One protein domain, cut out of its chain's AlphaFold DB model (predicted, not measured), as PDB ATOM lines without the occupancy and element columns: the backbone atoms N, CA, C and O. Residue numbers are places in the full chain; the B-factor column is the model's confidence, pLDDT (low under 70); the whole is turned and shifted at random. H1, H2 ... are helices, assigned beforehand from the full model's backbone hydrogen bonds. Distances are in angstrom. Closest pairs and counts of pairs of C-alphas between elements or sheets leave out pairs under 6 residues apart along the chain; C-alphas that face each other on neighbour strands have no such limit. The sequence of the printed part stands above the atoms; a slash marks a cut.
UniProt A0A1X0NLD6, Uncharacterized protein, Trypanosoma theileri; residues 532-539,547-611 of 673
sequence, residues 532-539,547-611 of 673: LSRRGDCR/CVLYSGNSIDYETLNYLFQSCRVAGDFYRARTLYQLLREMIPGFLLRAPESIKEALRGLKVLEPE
ATOM      1  N   LEU A 532      -4.220 -20.595 -20.995       93.81
ATOM      2  CA  LEU A 532      -4.315 -19.482 -21.944       93.81
ATOM      3  C   LEU A 532      -4.427 -18.119 -21.240       93.81
ATOM      4  O   LEU A 532      -3.827 -17.141 -21.692       93.81
ATOM      5  N   SER A 533      -5.134 -18.043 -20.109       94.06
ATOM      6  CA  SER A 533      -5.289 -16.801 -19.343       94.06
ATOM      7  C   SER A 533      -3.975 -16.330 -18.725       94.06
ATOM      8  O   SER A 533      -3.674 -15.136 -18.750       94.06
ATOM      9  N   ARG A 534      -3.135 -17.260 -18.249       92.81
ATOM     10  CA  ARG A 534      -1.786 -16.959 -17.741       92.81
ATOM     11  C   ARG A 534      -0.855 -16.417 -18.823       92.81
ATOM     12  O   ARG A 534       0.085 -15.702 -18.493       92.81
ATOM     13  N   ARG A 535      -1.120 -16.740 -20.093       91.81
ATOM     14  CA  ARG A 535      -0.378 -16.238 -21.262       91.81
ATOM     15  C   ARG A 535      -0.953 -14.935 -21.834       91.81
ATOM     16  O   ARG A 535      -0.318 -14.339 -22.695       91.81
ATOM     17  N   GLY A 536      -2.123 -14.487 -21.371       90.44
ATOM     18  CA  GLY A 536      -2.817 -13.331 -21.947       90.44
ATOM     19  C   GLY A 536      -3.365 -13.595 -23.352       90.44
ATOM     20  O   GLY A 536      -3.444 -12.681 -24.170       90.44
ATOM     21  N   ASP A 537      -3.695 -14.850 -23.666       92.19
ATOM     22  CA  ASP A 537      -4.155 -15.233 -24.997       92.19
ATOM     23  C   ASP A 537      -5.622 -14.822 -25.225       92.19
ATOM     24  O   ASP A 537      -6.496 -15.017 -24.373       92.19
ATOM     25  N   CYS A 538      -5.914 -14.262 -26.401       89.56
ATOM     26  CA  CYS A 538      -7.258 -13.824 -26.767       89.56
ATOM     27  C   CYS A 538      -8.212 -14.987 -27.086       89.56
ATOM     28  O   CYS A 538      -9.429 -14.795 -27.051       89.56
ATOM     29  N   ARG A 539      -7.698 -16.199 -27.332       93.12
ATOM     30  CA  ARG A 539      -8.505 -17.407 -27.573       93.12
ATOM     31  C   ARG A 539      -9.433 -17.759 -26.411       93.12
ATOM     32  O   ARG A 539     -10.454 -18.398 -26.646       93.12
ATOM     33  N   CYS A 547     -18.746 -22.022 -25.658       86.69
ATOM     34  CA  CYS A 547     -19.511 -22.552 -24.528       86.69
ATOM     35  C   CYS A 547     -20.958 -22.016 -24.497       86.69
ATOM     36  O   CYS A 547     -21.912 -22.792 -24.396       86.69
ATOM     37  N   VAL A 548     -21.135 -20.699 -24.661       85.69
ATOM     38  CA  VAL A 548     -22.453 -20.047 -24.591       85.69
ATOM     39  C   VAL A 548     -23.274 -20.263 -25.858       85.69
ATOM     40  O   VAL A 548     -24.436 -20.653 -25.772       85.69
ATOM     41  N   LEU A 549     -22.702 -20.002 -27.039       82.81
ATOM     42  CA  LEU A 549     -23.459 -20.007 -28.295       82.81
ATOM     43  C   LEU A 549     -23.735 -21.417 -28.810       82.81
ATOM     44  O   LEU A 549     -24.760 -21.630 -29.452       82.81
ATOM     45  N   TYR A 550     -22.816 -22.358 -28.580       79.69
ATOM     46  CA  TYR A 550     -22.934 -23.706 -29.133       79.69
ATOM     47  C   TYR A 550     -23.525 -24.699 -28.135       79.69
ATOM     48  O   TYR A 550     -24.379 -25.499 -28.502       79.69
ATOM     49  N   SER A 551     -23.082 -24.655 -26.878       76.81
ATOM     50  CA  SER A 551     -23.506 -25.628 -25.863       76.81
ATOM     51  C   SER A 551     -24.607 -25.113 -24.939       76.81
ATOM     52  O   SER A 551     -25.111 -25.887 -24.132       76.81
ATOM     53  N   GLY A 552     -25.000 -23.837 -25.045       80.00
ATOM     54  CA  GLY A 552     -26.047 -23.246 -24.204       80.00
ATOM     55  C   GLY A 552     -25.687 -23.206 -22.715       80.00
ATOM     56  O   GLY A 552     -26.563 -23.022 -21.870       80.00
ATOM     57  N   ASN A 553     -24.407 -23.388 -22.383       83.06
ATOM     58  CA  ASN A 553     -23.938 -23.484 -21.011       83.06
ATOM     59  C   ASN A 553     -23.727 -22.091 -20.410       83.06
ATOM     60  O   ASN A 553     -23.285 -21.153 -21.073       83.06
ATOM     61  N   SER A 554     -24.038 -21.952 -19.121       84.00
ATOM     62  CA  SER A 554     -23.850 -20.691 -18.402       84.00
ATOM     63  C   SER A 554     -22.407 -20.516 -17.929       84.00
ATOM     64  O   SER A 554     -21.741 -21.475 -17.529       84.00
ATOM     65  N   ILE A 555     -21.951 -19.266 -17.924       85.62
ATOM     66  CA  ILE A 555     -20.626 -18.843 -17.458       85.62
ATOM     67  C   ILE A 555     -20.648 -18.667 -15.932       85.62
ATOM     68  O   ILE A 555     -21.572 -18.058 -15.392       85.62
ATOM     69  N   ASP A 556     -19.623 -19.160 -15.240       89.75
ATOM     70  CA  ASP A 556     -19.410 -18.960 -13.802       89.75
ATOM     71  C   ASP A 556     -18.347 -17.883 -13.497       89.75
ATOM     72  O   ASP A 556     -17.666 -17.355 -14.380       89.75
ATOM     73  N   TYR A 557     -18.200 -17.530 -12.215       89.00
ATOM     74  CA  TYR A 557     -17.217 -16.530 -11.778       89.00
ATOM     75  C   TYR A 557     -15.766 -16.953 -12.029       89.00
ATOM     76  O   TYR A 557     -14.908 -16.087 -12.191       89.00
ATOM     77  N   GLU A 558     -15.488 -18.254 -12.087       91.69
ATOM     78  CA  GLU A 558     -14.159 -18.770 -12.402       91.69
ATOM     79  C   GLU A 558     -13.795 -18.499 -13.867       91.69
ATOM     80  O   GLU A 558     -12.738 -17.940 -14.162       91.69
ATOM     81  N   THR A 559     -14.731 -18.745 -14.785       92.06
ATOM     82  CA  THR A 559     -14.595 -18.380 -16.199       92.06
ATOM     83  C   THR A 559     -14.381 -16.869 -16.366       92.06
ATOM     84  O   THR A 559     -13.502 -16.442 -17.117       92.06
ATOM     85  N   LEU A 560     -15.122 -16.035 -15.621       92.06
ATOM     86  CA  LEU A 560     -14.913 -14.577 -15.611       92.06
ATOM     87  C   LEU A 560     -13.525 -14.187 -15.082       92.06
ATOM     88  O   LEU A 560     -12.901 -13.267 -15.614       92.06
ATOM     89  N   ASN A 561     -13.027 -14.888 -14.062       93.19
ATOM     90  CA  ASN A 561     -11.685 -14.683 -13.532       93.19
ATOM     91  C   ASN A 561     -10.618 -14.945 -14.605       93.19
ATOM     92  O   ASN A 561      -9.739 -14.103 -14.788       93.19
ATOM     93  N   TYR A 562     -10.737 -16.025 -15.388       94.69
ATOM     94  CA  TYR A 562      -9.830 -16.300 -16.510       94.69
ATOM     95  C   TYR A 562      -9.850 -15.194 -17.581       94.69
ATOM     96  O   TYR A 562      -8.794 -14.814 -18.093       94.69
ATOM     97  N   LEU A 563     -11.016 -14.613 -17.890       93.75
ATOM     98  CA  LEU A 563     -11.121 -13.506 -18.853       93.75
ATOM     99  C   LEU A 563     -10.406 -12.239 -18.366       93.75
ATOM    100  O   LEU A 563      -9.613 -11.650 -19.104       93.75
ATOM    101  N   PHE A 564     -10.651 -11.827 -17.118       93.25
ATOM    102  CA  PHE A 564      -9.993 -10.648 -16.546       93.25
ATOM    103  C   PHE A 564      -8.495 -10.864 -16.342       93.25
ATOM    104  O   PHE A 564      -7.707  -9.950 -16.593       93.25
ATOM    105  N   GLN A 565      -8.091 -12.071 -15.948       93.69
ATOM    106  CA  GLN A 565      -6.689 -12.454 -15.849       93.69
ATOM    107  C   GLN A 565      -5.995 -12.381 -17.216       93.69
ATOM    108  O   GLN A 565      -4.909 -11.807 -17.298       93.69
ATOM    109  N   SER A 566      -6.636 -12.860 -18.289       94.62
ATOM    110  CA  SER A 566      -6.104 -12.741 -19.653       94.62
ATOM    111  C   SER A 566      -5.921 -11.275 -20.066       94.62
ATOM    112  O   SER A 566      -4.825 -10.879 -20.466       94.62
ATOM    113  N   CYS A 567      -6.939 -10.425 -19.865       93.25
ATOM    114  CA  CYS A 567      -6.821  -8.985 -20.126       93.25
ATOM    115  C   CYS A 567      -5.689  -8.336 -19.324       93.25
ATOM    116  O   CYS A 567      -4.982  -7.476 -19.847       93.25
ATOM    117  N   ARG A 568      -5.512  -8.736 -18.058       93.25
ATOM    118  CA  ARG A 568      -4.465  -8.207 -17.177       93.25
ATOM    119  C   ARG A 568      -3.078  -8.535 -17.698       93.25
ATOM    120  O   ARG A 568      -2.239  -7.641 -17.764       93.25
ATOM    121  N   VAL A 569      -2.846  -9.792 -18.064       93.00
ATOM    122  CA  VAL A 569      -1.556 -10.250 -18.596       93.00
ATOM    123  C   VAL A 569      -1.267  -9.602 -19.952       93.00
ATOM    124  O   VAL A 569      -0.149  -9.151 -20.180       93.00
ATOM    125  N   ALA A 570      -2.275  -9.483 -20.820       91.50
ATOM    126  CA  ALA A 570      -2.146  -8.833 -22.124       91.50
ATOM    127  C   ALA A 570      -2.037  -7.297 -22.049       91.50
ATOM    128  O   ALA A 570      -1.684  -6.653 -23.036       91.50
ATOM    129  N   GLY A 571      -2.374  -6.689 -20.906       90.69
ATOM    130  CA  GLY A 571      -2.489  -5.237 -20.767       90.69
ATOM    131  C   GLY A 571      -3.660  -4.624 -21.548       90.69
ATOM    132  O   GLY A 571      -3.654  -3.420 -21.812       90.69
ATOM    133  N   ASP A 572      -4.672  -5.416 -21.920       91.75
ATOM    134  CA  ASP A 572      -5.840  -4.953 -22.685       91.75
ATOM    135  C   ASP A 572      -6.867  -4.276 -21.760       91.75
ATOM    136  O   ASP A 572      -7.881  -4.845 -21.340       91.75
ATOM    137  N   PHE A 573      -6.577  -3.017 -21.429       90.38
ATOM    138  CA  PHE A 573      -7.446  -2.161 -20.620       90.38
ATOM    139  C   PHE A 573      -8.835  -1.980 -21.237       90.38
ATOM    140  O   PHE A 573      -9.840  -1.975 -20.522       90.38
ATOM    141  N   TYR A 574      -8.895  -1.797 -22.556       90.00
ATOM    142  CA  TYR A 574     -10.138  -1.466 -23.239       90.00
ATOM    143  C   TYR A 574     -11.130  -2.621 -23.121       90.00
ATOM    144  O   TYR A 574     -12.259  -2.424 -22.672       90.00
ATOM    145  N   ARG A 575     -10.677  -3.843 -23.415       89.44
ATOM    146  CA  ARG A 575     -11.510  -5.044 -23.334       89.44
ATOM    147  C   ARG A 575     -11.951  -5.353 -21.908       89.44
ATOM    148  O   ARG A 575     -13.118  -5.669 -21.698       89.44
ATOM    149  N   ALA A 576     -11.063  -5.195 -20.922       90.00
ATOM    150  CA  ALA A 576     -11.432  -5.347 -19.515       90.00
ATOM    151  C   ALA A 576     -12.485  -4.324 -19.071       90.00
ATOM    152  O   ALA A 576     -13.431  -4.679 -18.370       90.00
ATOM    153  N   ARG A 577     -12.362  -3.062 -19.503       90.56
ATOM    154  CA  ARG A 577     -13.346  -2.016 -19.206       90.56
ATOM    155  C   ARG A 577     -14.704  -2.327 -19.829       90.56
ATOM    156  O   ARG A 577     -15.712  -2.203 -19.138       90.56
ATOM    157  N   THR A 578     -14.736  -2.742 -21.092       90.56
ATOM    158  CA  THR A 578     -15.977  -3.116 -21.782       90.56
ATOM    159  C   THR A 578     -16.637  -4.327 -21.124       90.56
ATOM    160  O   THR A 578     -17.833  -4.287 -20.844       90.56
ATOM    161  N   LEU A 579     -15.863  -5.368 -20.800       89.19
ATOM    162  CA  LEU A 579     -16.368  -6.552 -20.103       89.19
ATOM    163  C   LEU A 579     -16.939  -6.191 -18.724       89.19
ATOM    164  O   LEU A 579     -18.022  -6.637 -18.360       89.19
ATOM    165  N   TYR A 580     -16.244  -5.338 -17.969       91.12
ATOM    166  CA  TYR A 580     -16.725  -4.852 -16.679       91.12
ATOM    167  C   TYR A 580     -18.022  -4.034 -16.800       91.12
ATOM    168  O   TYR A 580     -18.936  -4.224 -15.998       91.12
ATOM    169  N   GLN A 581     -18.127  -3.147 -17.795       89.19
ATOM    170  CA  GLN A 581     -19.348  -2.372 -18.049       89.19
ATOM    171  C   GLN A 581     -20.536  -3.290 -18.354       89.19
ATOM    172  O   GLN A 581     -21.576  -3.156 -17.715       89.19
ATOM    173  N   LEU A 582     -20.340  -4.277 -19.234       89.00
ATOM    174  CA  LEU A 582     -21.358  -5.271 -19.569       89.00
ATOM    175  C   LEU A 582     -21.822  -6.051 -18.328       89.00
ATOM    176  O   LEU A 582     -23.017  -6.156 -18.062       89.00
ATOM    177  N   LEU A 583     -20.884  -6.555 -17.518       88.31
ATOM    178  CA  LEU A 583     -21.211  -7.313 -16.305       88.31
ATOM    179  C   LEU A 583     -21.907  -6.454 -15.246       88.31
ATOM    180  O   LEU A 583     -22.770  -6.956 -14.531       88.31
ATOM    181  N   ARG A 584     -21.571  -5.163 -15.149       88.31
ATOM    182  CA  ARG A 584     -22.239  -4.221 -14.241       88.31
ATOM    183  C   ARG A 584     -23.689  -3.951 -14.652       88.31
ATOM    184  O   ARG A 584     -24.527  -3.764 -13.773       88.31
ATOM    185  N   GLU A 585     -23.972  -3.906 -15.951       88.88
ATOM    186  CA  GLU A 585     -25.329  -3.735 -16.483       88.88
ATOM    187  C   GLU A 585     -26.167  -5.008 -16.312       88.88
ATOM    188  O   GLU A 585     -27.337  -4.931 -15.943       88.88
ATOM    189  N   MET A 586     -25.560  -6.181 -16.520       85.88
ATOM    190  CA  MET A 586     -26.245  -7.473 -16.412       85.88
ATOM    191  C   MET A 586     -26.427  -7.960 -14.968       85.88
ATOM    192  O   MET A 586     -27.429  -8.605 -14.661       85.88
ATOM    193  N   ILE A 587     -25.464  -7.692 -14.080       85.00
ATOM    194  CA  ILE A 587     -25.432  -8.206 -12.705       85.00
ATOM    195  C   ILE A 587     -25.405  -7.020 -11.726       85.00
ATOM    196  O   ILE A 587     -24.341  -6.442 -11.467       85.00
ATOM    197  N   PRO A 588     -26.553  -6.667 -11.115       83.69
ATOM    198  CA  PRO A 588     -26.614  -5.618 -10.106       83.69
ATOM    199  C   PRO A 588     -25.662  -5.911  -8.943       83.69
ATOM    200  O   PRO A 588     -25.719  -6.972  -8.319       83.69
ATOM    201  N   GLY A 589     -24.771  -4.965  -8.645       82.69
ATOM    202  CA  GLY A 589     -23.789  -5.125  -7.574       82.69
ATOM    203  C   GLY A 589     -22.680  -6.141  -7.874       82.69
ATOM    204  O   GLY A 589     -22.122  -6.690  -6.930       82.69
ATOM    205  N   PHE A 590     -22.338  -6.377  -9.150       87.31
ATOM    206  CA  PHE A 590     -21.273  -7.299  -9.582       87.31
ATOM    207  C   PHE A 590     -20.011  -7.251  -8.702       87.31
ATOM    208  O   PHE A 590     -19.576  -8.285  -8.205       87.31
ATOM    209  N   LEU A 591     -19.465  -6.058  -8.426       85.44
ATOM    210  CA  LEU A 591     -18.248  -5.909  -7.612       85.44
ATOM    211  C   LEU A 591     -18.381  -6.423  -6.172       85.44
ATOM    212  O   LEU A 591     -17.378  -6.820  -5.593       85.44
ATOM    213  N   LEU A 592     -19.582  -6.425  -5.586       84.44
ATOM    214  CA  LEU A 592     -19.803  -6.945  -4.230       84.44
ATOM    215  C   LEU A 592     -19.748  -8.476  -4.193       84.44
ATOM    216  O   LEU A 592     -19.410  -9.049  -3.164       84.44
ATOM    217  N   ARG A 593     -20.092  -9.127  -5.310       83.62
ATOM    218  CA  ARG A 593     -20.124 -10.590  -5.454       83.62
ATOM    219  C   ARG A 593     -18.876 -11.153  -6.133       83.62
ATOM    220  O   ARG A 593     -18.631 -12.351  -6.047       83.62
ATOM    221  N   ALA A 594     -18.115 -10.312  -6.828       85.94
ATOM    222  CA  ALA A 594     -16.932 -10.720  -7.564       85.94
ATOM    223  C   ALA A 594     -15.827 -11.228  -6.613       85.94
ATOM    224  O   ALA A 594     -15.534 -10.557  -5.614       85.94
ATOM    225  N   PRO A 595     -15.173 -12.360  -6.944       89.19
ATOM    226  CA  PRO A 595     -13.963 -12.811  -6.267       89.19
ATOM    227  C   PRO A 595     -12.892 -11.719  -6.210       89.19
ATOM    228  O   PRO A 595     -12.773 -10.891  -7.119       89.19
ATOM    229  N   GLU A 596     -12.072 -11.740  -5.159       87.69
ATOM    230  CA  GLU A 596     -11.041 -10.720  -4.939       87.69
ATOM    231  C   GLU A 596     -10.012 -10.681  -6.078       87.69
ATOM    232  O   GLU A 596      -9.587  -9.603  -6.486       87.69
ATOM    233  N   SER A 597      -9.726 -11.830  -6.695       88.31
ATOM    234  CA  SER A 597      -8.856 -11.939  -7.872       88.31
ATOM    235  C   SER A 597      -9.330 -11.090  -9.060       88.31
ATOM    236  O   SER A 597      -8.514 -10.478  -9.751       88.31
ATOM    237  N   ILE A 598     -10.646 -10.976  -9.277       89.56
ATOM    238  CA  ILE A 598     -11.216 -10.119 -10.327       89.56
ATOM    239  C   ILE A 598     -11.004  -8.644  -9.979       89.56
ATOM    240  O   ILE A 598     -10.634  -7.848 -10.846       89.56
ATOM    241  N   LYS A 599     -11.206  -8.264  -8.711       89.00
ATOM    242  CA  LYS A 599     -10.987  -6.882  -8.259       89.00
ATOM    243  C   LYS A 599      -9.520  -6.498  -8.384       89.00
ATOM    244  O   LYS A 599      -9.220  -5.436  -8.921       89.00
ATOM    245  N   GLU A 600      -8.609  -7.369  -7.963       87.69
ATOM    246  CA  GLU A 600      -7.168  -7.188  -8.139       87.69
ATOM    247  C   GLU A 600      -6.791  -7.026  -9.611       87.69
ATOM    248  O   GLU A 600      -6.021  -6.125  -9.949       87.69
ATOM    249  N   ALA A 601      -7.372  -7.833 -10.504       86.00
ATOM    250  CA  ALA A 601      -7.109  -7.713 -11.930       86.00
ATOM    251  C   ALA A 601      -7.587  -6.376 -12.510       86.00
ATOM    252  O   ALA A 601      -6.854  -5.720 -13.253       86.00
ATOM    253  N   LEU A 602      -8.776  -5.926 -12.111       89.00
ATOM    254  CA  LEU A 602      -9.333  -4.636 -12.511       89.00
ATOM    255  C   LEU A 602      -8.564  -3.439 -11.926       89.00
ATOM    256  O   LEU A 602      -8.372  -2.443 -12.629       89.00
ATOM    257  N   ARG A 603      -8.085  -3.527 -10.676       88.06
ATOM    258  CA  ARG A 603      -7.194  -2.524 -10.058       88.06
ATOM    259  C   ARG A 603      -5.850  -2.475 -10.783       88.06
ATOM    260  O   ARG A 603      -5.377  -1.394 -11.126       88.06
ATOM    261  N   GLY A 604      -5.259  -3.637 -11.072       84.50
ATOM    262  CA  GLY A 604      -3.998  -3.755 -11.810       84.50
ATOM    263  C   GLY A 604      -4.074  -3.137 -13.208       84.50
ATOM    264  O   GLY A 604      -3.125  -2.498 -13.658       84.50
ATOM    265  N   LEU A 605      -5.233  -3.247 -13.861       86.81
ATOM    266  CA  LEU A 605      -5.521  -2.616 -15.148       86.81
ATOM    267  C   LEU A 605      -5.944  -1.140 -15.046       86.81
ATOM    268  O   LEU A 605      -6.159  -0.515 -16.079       86.81
ATOM    269  N   LYS A 606      -6.056  -0.557 -13.845       86.12
ATOM    270  CA  LYS A 606      -6.572   0.809 -13.609       86.12
ATOM    271  C   LYS A 606      -8.007   1.026 -14.118       86.12
ATOM    272  O   LYS A 606      -8.383   2.143 -14.467       86.12
ATOM    273  N   VAL A 607      -8.805  -0.043 -14.190       85.38
ATOM    274  CA  VAL A 607     -10.245   0.022 -14.509       85.38
ATOM    275  C   VAL A 607     -11.044   0.428 -13.272       85.38
ATOM    276  O   VAL A 607     -12.014   1.174 -13.382       85.38
ATOM    277  N   LEU A 608     -10.615  -0.045 -12.100       83.00
ATOM    278  CA  LEU A 608     -11.090   0.433 -10.807       83.00
ATOM    279  C   LEU A 608     -10.078   1.411 -10.222       83.00
ATOM    280  O   LEU A 608      -8.868   1.242 -10.397       83.00
ATOM    281  N   GLU A 609     -10.579   2.417  -9.512       74.75
ATOM    282  CA  GLU A 609      -9.723   3.262  -8.689       74.75
ATOM    283  C   GLU A 609      -9.053   2.392  -7.613       74.75
ATOM    284  O   GLU A 609      -9.705   1.498  -7.057       74.75
ATOM    285  N   PRO A 610      -7.750   2.589  -7.340       66.12
ATOM    286  CA  PRO A 610      -7.106   1.902  -6.233       66.12
ATOM    287  C   PRO A 610      -7.850   2.259  -4.946       66.12
ATOM    288  O   PRO A 610      -8.230   3.417  -4.758       66.12
ATOM    289  N   GLU A 611      -8.059   1.275  -4.068       62.25
ATOM    290  CA  GLU A 611      -8.635   1.553  -2.753       62.25
ATOM    291  C   GLU A 611      -7.807   2.665  -2.097       62.25
ATOM    292  O   GLU A 611      -6.572   2.577  -2.083       62.25
TER     293      GLU A 611
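AT A GLANCE: This is residues 532 to 539 and 547 to 611 of the 673 residues of an uncharacterized protein of Trypanosoma theileri (UniProt A0A1X0NLD6). Three helices make a small body: H2 and H3 form a narrow V, a helical hairpin touching near its link, and H5 lies beside H2, the three centres making a triangle. Short H4 sits at the far end of H3, and residues 548 to 554, of which 548 to 551 belong to H1, stick out as an arm. The printed part has 73 residues and five named helices, H1 to H5 in chain order, with no named strand: all helix. It is compact, with a radius of gyration of the C-alphas of 12.1 A and spans of 38 by 30 by 19 A.

HOW THE PARTS SIT: H1, residues 547 to 551, touches no helix. H2, residues 557 to 570, touches H3, residues 573 to 586, with residues 564 to 568 alone, at a shallow tilt of 22 degrees, opposite ways; their closest C-alphas, those of Cys 567 and Ala 576, are 5.9 A apart. H3 and H4, residues 590 to 593, touch only at the corner, and only just, with 3 pairs of C-alphas within 8 A; the closest, Arg 584 and Phe 590, are 5.7 A apart. H5, residues 596 to 604, touches H2 at a shallow tilt of 23 degrees, the same way; their closest C-alphas, those of Asn 561 and Ile 598, are 5.6 A apart. H3 and H5 are close but not clearly touching. Every O i to N i+4 pair is within hydrogen-bond range in H1, H2, H3 and H5; H4 is too short for one.

IN THESE COORDINATES: H1 begins at C-alpha 547 (-19.511, -22.552, -24.528). H2 is 19.8 A long, H3 20.0 A and H5 12.1 A; H5 ends at C-alpha 604 (-3.998, -3.755, -11.810).

THE WHOLE: Residues 540 to 546 are cut out, with 12.5 A between C-alphas 539 and 547. The four links between helices are tight. Residues 610 to 611 have pLDDT under 70.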